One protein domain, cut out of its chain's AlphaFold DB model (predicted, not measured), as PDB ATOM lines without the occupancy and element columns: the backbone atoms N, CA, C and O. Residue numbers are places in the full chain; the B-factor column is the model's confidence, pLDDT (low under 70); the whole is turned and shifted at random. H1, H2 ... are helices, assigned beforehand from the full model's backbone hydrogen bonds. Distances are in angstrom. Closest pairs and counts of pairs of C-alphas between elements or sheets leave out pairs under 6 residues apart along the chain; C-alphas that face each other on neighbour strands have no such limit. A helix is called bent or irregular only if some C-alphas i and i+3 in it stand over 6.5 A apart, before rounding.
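AT A GLANCE: This is residues 111 to 178 of the 178 residues of an uncharacterized protein of Crenarchaeota archaeon (UniProt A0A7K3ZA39). This is a long, loose helical hairpin: bent H1 and straight H3 run opposite ways, short H2 turns the chain at one end, and residues 138 to 143 stick out there. The printed part has 68 residues with helices H1, H2 and H3 in that order and no named strand: all helix, radius of gyration of the C-alphas 15.2 A, spans 48 by 21 by 11 A.

HOW THE PARTS SIT: H1, residues 111 to 140, assigned as one helix by its hydrogen bonds, is bent: C-alphas 123 and 126 are 6.5 A apart, and arms H1a, to 123, and H1b, from 126, stand at 49 degrees. H1a touches H3, residues 151 to 177, with 164 to 175 of H3 alone; closest C-alphas, Ile 118 and Val 168, 5.8 A. H1b and H2, residues 142 to 149, form a hairpin; closest C-alphas, Leu 137 and Ser 144, 5.7 A. Every O i to N i+4 pair is within hydrogen-bond range in H1a, H2 and H3; in H1b 10 of 11.

IN THESE COORDINATES: From C-alpha 111 at (564.486, 247.207, 445.685), H1a measures 18.4 A and H1b 21.2 A; H3 measures 39.1 A and ends at C-alpha 177 at (573.740, 250.501, 450.181).

THE WHOLE: Both links are tight, without a cut; residues 176 to 178 have pLDDT under 70.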
ATOM      1  N   THR A 111     563.669 247.170 446.910       76.94
ATOM      2  CA  THR A 111     564.486 247.207 445.685       76.94
ATOM      3  C   THR A 111     563.624 247.277 444.419       76.94
ATOM      4  O   THR A 111     563.959 247.966 443.456       76.94
ATOM      5  N   VAL A 112     562.492 246.571 444.382       78.44
ATOM      6  CA  VAL A 112     561.560 246.628 443.244       78.44
ATOM      7  C   VAL A 112     560.854 247.983 443.188       78.44
ATOM      8  O   VAL A 112     560.768 248.587 442.115       78.44
ATOM      9  N   ALA A 113     560.396 248.490 444.333       77.69
ATOM     10  CA  ALA A 113     559.746 249.788 444.436       77.69
ATOM     11  C   ALA A 113     560.695 250.927 444.026       77.69
ATOM     12  O   ALA A 113     560.323 251.777 443.217       77.69
ATOM     13  N   SER A 114     561.944 250.918 444.506       76.00
ATOM     14  CA  SER A 114     562.948 251.929 444.151       76.00
ATOM     15  C   SER A 114     563.226 251.948 442.646       76.00
ATOM     16  O   SER A 114     563.211 253.017 442.033       76.00
ATOM     17  N   ARG A 115     563.361 250.776 442.012       80.44
ATOM     18  CA  ARG A 115     563.513 250.653 440.553       80.44
ATOM     19  C   ARG A 115     562.303 251.173 439.787       80.44
ATOM     20  O   ARG A 115     562.482 251.848 438.773       80.44
ATOM     21  N   MET A 116     561.084 250.908 440.263       82.06
ATOM     22  CA  MET A 116     559.868 251.478 439.672       82.06
ATOM     23  C   MET A 116     559.846 253.005 439.766       82.06
ATOM     24  O   MET A 116     559.471 253.661 438.792       82.06
ATOM     25  N   TYR A 117     560.278 253.588 440.888       81.44
ATOM     26  CA  TYR A 117     560.378 255.042 441.030       81.44
ATOM     27  C   TYR A 117     561.445 255.647 440.116       81.44
ATOM     28  O   TYR A 117     561.173 256.657 439.470       81.44
ATOM     29  N   ILE A 118     562.619 255.017 439.992       82.12
ATOM     30  CA  ILE A 118     563.668 255.445 439.053       82.12
ATOM     31  C   ILE A 118     563.134 255.416 437.615       82.12
ATOM     32  O   ILE A 118     563.250 256.400 436.885       82.12
ATOM     33  N   PHE A 119     562.501 254.312 437.216       82.00
ATOM     34  CA  PHE A 119     561.920 254.158 435.883       82.00
ATOM     35  C   PHE A 119     560.827 255.199 435.613       82.00
ATOM     36  O   PHE A 119     560.821 255.845 434.564       82.00
ATOM     37  N   SER A 120     559.946 255.418 436.591       80.31
ATOM     38  CA  SER A 120     558.894 256.430 436.509       80.31
ATOM     39  C   SER A 120     559.483 257.834 436.389       80.31
ATOM     40  O   SER A 120     559.047 258.598 435.537       80.31
ATOM     41  N   ALA A 121     560.514 258.175 437.164       81.75
ATOM     42  CA  ALA A 121     561.171 259.476 437.085       81.75
ATOM     43  C   ALA A 121     561.811 259.717 435.707       81.75
ATOM     44  O   ALA A 121     561.637 260.790 435.136       81.75
ATOM     45  N   ILE A 122     562.492 258.717 435.137       80.94
ATOM     46  CA  ILE A 122     563.154 258.835 433.827       80.94
ATOM     47  C   ILE A 122     562.137 258.991 432.688       80.94
ATOM     48  O   ILE A 122     562.369 259.773 431.768       80.94
ATOM     49  N   ILE A 123     561.010 258.275 432.740       79.25
ATOM     50  CA  ILE A 123     559.998 258.300 431.673       79.25
ATOM     51  C   ILE A 123     559.047 259.488 431.811       79.25
ATOM     52  O   ILE A 123     558.772 260.177 430.827       79.25
ATOM     53  N   PHE A 124     558.537 259.746 433.015       79.88
ATOM     54  CA  PHE A 124     557.524 260.777 433.223       79.88
ATOM     55  C   PHE A 124     558.108 262.188 433.295       79.88
ATOM     56  O   PHE A 124     557.438 263.110 432.840       79.88
ATOM     57  N   SER A 125     559.330 262.393 433.804       77.75
ATOM     58  CA  SER A 125     559.925 263.738 433.913       77.75
ATOM     59  C   SER A 125     560.003 264.500 432.573       77.75
ATOM     60  O   SER A 125     559.469 265.612 432.494       77.75
ATOM     61  N   PRO A 126     560.544 263.931 431.472       74.06
ATOM     62  CA  PRO A 126     560.562 264.626 430.181       74.06
ATOM     63  C   PRO A 126     559.158 264.833 429.595       74.06
ATOM     64  O   PRO A 126     558.903 265.847 428.946       74.06
ATOM     65  N   PHE A 127     558.221 263.914 429.846       80.50
ATOM     66  CA  PHE A 127     556.845 264.031 429.359       80.50
ATOM     67  C   PHE A 127     556.052 265.111 430.114       80.50
ATOM     68  O   PHE A 127     555.286 265.865 429.512       80.50
ATOM     69  N   MET A 128     556.280 265.242 431.423       79.31
ATOM     70  CA  MET A 128     555.657 266.260 432.268       79.31
ATOM     71  C   MET A 128     556.059 267.673 431.853       79.31
ATOM     72  O   MET A 128     555.200 268.548 431.839       79.31
ATOM     73  N   LEU A 129     557.310 267.901 431.440       78.38
ATOM     74  CA  LEU A 129     557.733 269.204 430.908       78.38
ATOM     75  C   LEU A 129     556.895 269.622 429.687       78.38
ATOM     76  O   LEU A 129     556.407 270.748 429.627       78.38
ATOM     77  N   ILE A 130     556.633 268.692 428.764       80.62
ATOM     78  CA  ILE A 130     555.799 268.943 427.577       80.62
ATOM     79  C   ILE A 130     554.349 269.256 427.978       80.62
ATOM     80  O   ILE A 130     553.718 270.146 427.404       80.62
ATOM     81  N   ILE A 131     553.803 268.533 428.961       82.31
ATOM     82  CA  ILE A 131     552.440 268.761 429.463       82.31
ATOM     83  C   ILE A 131     552.332 270.128 430.141       82.31
ATOM     84  O   ILE A 131     551.386 270.861 429.864       82.31
ATOM     85  N   ILE A 132     553.293 270.488 430.993       80.31
ATOM     86  CA  ILE A 132     553.323 271.767 431.712       80.31
ATOM     87  C   ILE A 132     553.366 272.938 430.724       80.31
ATOM     88  O   ILE A 132     552.662 273.932 430.907       80.31
ATOM     89  N   GLU A 133     554.124 272.810 429.638       79.81
ATOM     90  CA  GLU A 133     554.190 273.827 428.586       79.81
ATOM     91  C   GLU A 133     552.880 273.950 427.808       79.81
ATOM     92  O   GLU A 133     552.388 275.060 427.604       79.81
ATOM     93  N   LYS A 134     552.265 272.822 427.428       81.56
ATOM     94  CA  LYS A 134     550.945 272.809 426.774       81.56
ATOM     95  C   LYS A 134     549.836 273.349 427.674       81.56
ATOM     96  O   LYS A 134     548.939 274.039 427.196       81.56
ATOM     97  N   PHE A 135     549.892 273.054 428.967       82.50
ATOM     98  CA  PHE A 135     548.959 273.594 429.946       82.50
ATOM     99  C   PHE A 135     549.155 275.104 430.120       82.50
ATOM    100  O   PHE A 135     548.182 275.851 430.074       82.50
ATOM    101  N   GLY A 136     550.407 275.561 430.232       77.94
ATOM    102  CA  GLY A 136     550.747 276.983 430.288       77.94
ATOM    103  C   GLY A 136     550.244 277.748 429.063       77.94
ATOM    104  O   GLY A 136     549.651 278.806 429.218       77.94
ATOM    105  N   LEU A 137     550.384 277.164 427.870       79.50
ATOM    106  CA  LEU A 137     549.828 277.702 426.625       79.50
ATOM    107  C   LEU A 137     548.309 277.863 426.678       79.50
ATOM    108  O   LEU A 137     547.781 278.908 426.309       79.50
ATOM    109  N   SER A 138     547.612 276.829 427.146       81.38
ATOM    110  CA  SER A 138     546.152 276.829 427.256       81.38
ATOM    111  C   SER A 138     545.646 277.842 428.293       81.38
ATOM    112  O   SER A 138     544.619 278.483 428.083       81.38
ATOM    113  N   ALA A 139     546.365 278.005 429.408       81.75
ATOM    114  CA  ALA A 139     545.939 278.830 430.538       81.75
ATOM    115  C   ALA A 139     546.376 280.304 430.449       81.75
ATOM    116  O   ALA A 139     545.648 281.182 430.904       81.75
ATOM    117  N   LEU A 140     547.565 280.583 429.903       79.38
ATOM    118  CA  LEU A 140     548.212 281.905 429.918       79.38
ATOM    119  C   LEU A 140     548.471 282.476 428.513       79.38
ATOM    120  O   LEU A 140     548.920 283.616 428.391       79.38
ATOM    121  N   GLY A 141     548.187 281.717 427.449       75.62
ATOM    122  CA  GLY A 141     548.292 282.186 426.067       75.62
ATOM    123  C   GLY A 141     549.718 282.570 425.656       75.62
ATOM    124  O   GLY A 141     550.693 281.911 426.007       75.62
ATOM    125  N   SER A 142     549.860 283.653 424.888       76.31
ATOM    126  CA  SER A 142     551.140 284.100 424.314       76.31
ATOM    127  C   SER A 142     552.218 284.426 425.356       76.31
ATOM    128  O   SER A 142     553.400 284.206 425.091       76.31
ATOM    129  N   SER A 143     551.833 284.852 426.560       77.12
ATOM    130  CA  SER A 143     552.771 285.156 427.650       77.12
ATOM    131  C   SER A 143     553.538 283.922 428.139       77.12
ATOM    132  O   SER A 143     554.679 284.038 428.589       77.12
ATOM    133  N   SER A 144     552.963 282.715 428.031       73.75
ATOM    134  CA  SER A 144     553.686 281.490 428.391       73.75
ATOM    135  C   SER A 144     554.755 281.136 427.358       73.75
ATOM    136  O   SER A 144     555.803 280.609 427.723       73.75
ATOM    137  N   ILE A 145     554.510 281.428 426.074       73.69
ATOM    138  CA  ILE A 145     555.474 281.192 424.987       73.69
ATOM    139  C   ILE A 145     556.704 282.059 425.204       73.69
ATOM    140  O   ILE A 145     557.824 281.548 425.165       73.69
ATOM    141  N   GLU A 146     556.501 283.349 425.475       79.25
ATOM    142  CA  GLU A 146     557.593 284.276 425.781       79.25
ATOM    143  C   GLU A 146     558.387 283.818 427.005       79.25
ATOM    144  O   GLU A 146     559.614 283.785 426.963       79.25
ATOM    145  N   TYR A 147     557.718 283.362 428.068       80.94
ATOM    146  CA  TYR A 147     558.411 282.877 429.260       80.94
ATOM    147  C   TYR A 147     559.277 281.637 428.984       80.94
ATOM    148  O   TYR A 147     560.463 281.641 429.311       80.94
ATOM    149  N   TYR A 148     558.732 280.591 428.354       78.62
ATOM    150  CA  TYR A 148     559.477 279.350 428.095       78.62
ATOM    151  C   TYR A 148     560.551 279.485 427.003       78.62
ATOM    152  O   TYR A 148     561.493 278.690 426.980       78.62
ATOM    153  N   SER A 149     560.437 280.482 426.123       80.62
ATOM    154  CA  SER A 149     561.484 280.844 425.152       80.62
ATOM    155  C   SER A 149     562.532 281.809 425.717       80.62
ATOM    156  O   SER A 149     563.620 281.927 425.152       80.62
ATOM    157  N   SER A 150     562.249 282.462 426.847       85.88
ATOM    158  CA  SER A 150     563.198 283.350 427.518       85.88
ATOM    159  C   SER A 150     564.364 282.589 428.180       85.88
ATOM    160  O   SER A 150     564.263 281.390 428.487       85.88
ATOM    161  N   PRO A 151     565.466 283.293 428.506       85.44
ATOM    162  CA  PRO A 151     566.551 282.735 429.312       85.44
ATOM    163  C   PRO A 151     566.078 282.199 430.672       85.44
ATOM    164  O   PRO A 151     566.589 281.186 431.143       85.44
ATOM    165  N   GLN A 152     565.073 282.831 431.286       80.38
ATOM    166  CA  GLN A 152     564.529 282.423 432.586       80.38
ATOM    167  C   GLN A 152     563.785 281.083 432.491       80.38
ATOM    168  O   GLN A 152     564.013 280.197 433.315       80.38
ATOM    169  N   GLY A 153     562.971 280.889 431.448       82.00
ATOM    170  CA  GLY A 153     562.305 279.611 431.183       82.00
ATOM    171  C   GLY A 153     563.294 278.483 430.878       82.00
ATOM    172  O   GLY A 153     563.130 277.358 431.353       82.00
ATOM    173  N   SER A 154     564.376 278.797 430.160       81.38
ATOM    174  CA  SER A 154     565.460 277.844 429.885       81.38
ATOM    175  C   SER A 154     566.209 277.427 431.157       81.38
ATOM    176  O   SER A 154     566.460 276.238 431.359       81.38
ATOM    177  N   ILE A 155     566.509 278.378 432.050       85.19
ATOM    178  CA  ILE A 155     567.126 278.101 433.358       85.19
ATOM    179  C   ILE A 155     566.200 277.236 434.220       85.19
ATOM    180  O   ILE A 155     566.651 276.253 434.804       85.19
ATOM    181  N   PHE A 156     564.903 277.545 434.261       82.38
ATOM    182  CA  PHE A 156     563.920 276.762 435.010       82.38
ATOM    183  C   PHE A 156     563.856 275.298 434.539       82.38
ATOM    184  O   PHE A 156     563.931 274.381 435.361       82.38
ATOM    185  N   ARG A 157     563.803 275.060 433.219       82.50
ATOM    186  CA  ARG A 157     563.874 273.704 432.642       82.50
ATOM    187  C   ARG A 157     565.165 272.988 433.040       82.50
ATOM    188  O   ARG A 157     565.128 271.821 433.422       82.50
ATOM    189  N   MET A 158     566.301 273.684 432.976       83.94
ATOM    190  CA  MET A 158     567.604 273.113 433.320       83.94
ATOM    191  C   MET A 158     567.680 272.711 434.801       83.94
ATOM    192  O   MET A 158     568.166 271.624 435.103       83.94
ATOM    193  N   ILE A 159     567.140 273.533 435.710       86.81
ATOM    194  CA  ILE A 159     567.043 273.219 437.143       86.81
ATOM    195  C   ILE A 159     566.170 271.979 437.371       86.81
ATOM    196  O   ILE A 159     566.576 271.082 438.105       86.81
ATOM    197  N   LEU A 160     565.007 271.875 436.718       83.06
ATOM    198  CA  LEU A 160     564.131 270.700 436.843       83.06
ATOM    199  C   LEU A 160     564.805 269.404 436.369       83.06
ATOM    200  O   LEU A 160     564.679 268.359 437.018       83.06
ATOM    201  N   ILE A 161     565.551 269.473 435.264       84.19
ATOM    202  CA  ILE A 161     566.337 268.342 434.759       84.19
ATOM    203  C   ILE A 161     567.437 267.972 435.763       84.19
ATOM    204  O   ILE A 161     567.571 266.800 436.110       84.19
ATOM    205  N   LEU A 162     568.177 268.954 436.290       88.12
ATOM    206  CA  LEU A 162     569.204 268.742 437.317       88.12
ATOM    207  C   LEU A 162     568.639 268.089 438.583       88.12
ATOM    208  O   LEU A 162     569.224 267.131 439.080       88.12
ATOM    209  N   CYS A 163     567.483 268.548 439.067       86.00
ATOM    210  CA  CYS A 163     566.797 267.949 440.213       86.00
ATOM    211  C   CYS A 163     566.395 266.494 439.943       86.00
ATOM    212  O   CYS A 163     566.546 265.645 440.819       86.00
ATOM    213  N   THR A 164     565.929 266.185 438.727       84.38
ATOM    214  CA  THR A 164     565.567 264.813 438.333       84.38
ATOM    215  C   THR A 164     566.802 263.913 438.281       84.38
ATOM    216  O   THR A 164     566.780 262.807 438.817       84.38
ATOM    217  N   ILE A 165     567.896 264.388 437.677       85.94
ATOM    218  CA  ILE A 165     569.171 263.658 437.630       85.94
ATOM    219  C   ILE A 165     569.676 263.402 439.052       85.94
ATOM    220  O   ILE A 165     570.043 262.276 439.377       85.94
ATOM    221  N   PHE A 166     569.650 264.419 439.914       88.31
ATOM    222  CA  PHE A 166     570.064 264.287 441.307       88.31
ATOM    223  C   PHE A 166     569.203 263.274 442.071       88.31
ATOM    224  O   PHE A 166     569.747 262.415 442.759       88.31
ATOM    225  N   TYR A 167     567.877 263.316 441.907       84.50
ATOM    226  CA  TYR A 167     566.959 262.343 442.504       84.50
ATOM    227  C   TYR A 167     567.269 260.909 442.057       84.50
ATOM    228  O   TYR A 167     567.381 260.012 442.888       84.50
ATOM    229  N   VAL A 168     567.479 260.691 440.755       85.50
ATOM    230  CA  VAL A 168     567.839 259.372 440.214       85.50
ATOM    231  C   VAL A 168     569.182 258.892 440.771       85.50
ATOM    232  O   VAL A 168     569.291 257.743 441.192       85.50
ATOM    233  N   LEU A 169     570.194 259.763 440.833       86.19
ATOM    234  CA  LEU A 169     571.503 259.432 441.410       86.19
ATOM    235  C   LEU A 169     571.413 259.083 442.898       86.19
ATOM    236  O   LEU A 169     572.051 258.127 443.337       86.19
ATOM    237  N   LEU A 170     570.605 259.820 443.665       85.06
ATOM    238  CA  LEU A 170     570.352 259.534 445.075       85.06
ATOM    239  C   LEU A 170     569.695 258.157 445.243       85.06
ATOM    240  O   LEU A 170     570.127 257.371 446.080       85.06
ATOM    241  N   MET A 171     568.695 257.841 444.417       81.44
ATOM    242  CA  MET A 171     568.014 256.543 444.456       81.44
ATOM    243  C   MET A 171     568.964 255.389 444.100       81.44
ATOM    244  O   MET A 171     568.963 254.376 444.793       81.44
ATOM    245  N   PHE A 172     569.838 255.556 443.100       79.69
ATOM    246  CA  PHE A 172     570.880 254.568 442.785       79.69
ATOM    247  C   PHE A 172     571.904 254.397 443.913       79.69
ATOM    248  O   PHE A 172     572.365 253.286 444.174       79.69
ATOM    249  N   TYR A 173     572.278 255.488 444.581       81.94
ATOM    250  CA  TYR A 173     573.187 255.432 445.722       81.94
ATOM    251  C   TYR A 173     572.574 254.650 446.890       81.94
ATOM    252  O   TYR A 173     573.247 253.794 447.464       81.94
ATOM    253  N   LEU A 174     571.298 254.900 447.195       77.12
ATOM    254  CA  LEU A 174     570.564 254.181 448.237       77.12
ATOM    255  C   LEU A 174     570.368 252.698 447.885       77.12
ATOM    256  O   LEU A 174     570.558 251.853 448.753       77.12
ATOM    257  N   GLU A 175     570.086 252.359 446.620       70.38
ATOM    258  CA  GLU A 175     570.004 250.957 446.168       70.38
ATOM    259  C   GLU A 175     571.335 250.216 446.363       70.38
ATOM    260  O   GLU A 175     571.341 249.054 446.745       70.38
ATOM    261  N   LYS A 176     572.478 250.883 446.152       67.56
ATOM    262  CA  LYS A 176     573.801 250.265 446.335       67.56
ATOM    263  C   LYS A 176     574.149 249.993 447.805       67.56
ATOM    264  O   LYS A 176     575.042 249.188 448.067       67.56
ATOM    265  N   GLN A 177     573.516 250.694 448.746       60.22
ATOM    266  CA  GLN A 177     573.740 250.501 450.181       60.22
ATOM    267  C   GLN A 177     572.811 249.457 450.820       60.22
ATOM    268  O   GLN A 177     573.117 249.005 451.923       60.22
ATOM    269  N   SER A 178     571.702 249.102 450.161       50.62
ATOM    270  CA  SER A 178     570.704 248.138 450.650       50.62
ATOM    271  C   SER A 178     571.064 246.684 450.353       50.62
ATOM    272  O   SER A 178     570.548 245.824 451.112       50.62
TER     273      SER A 178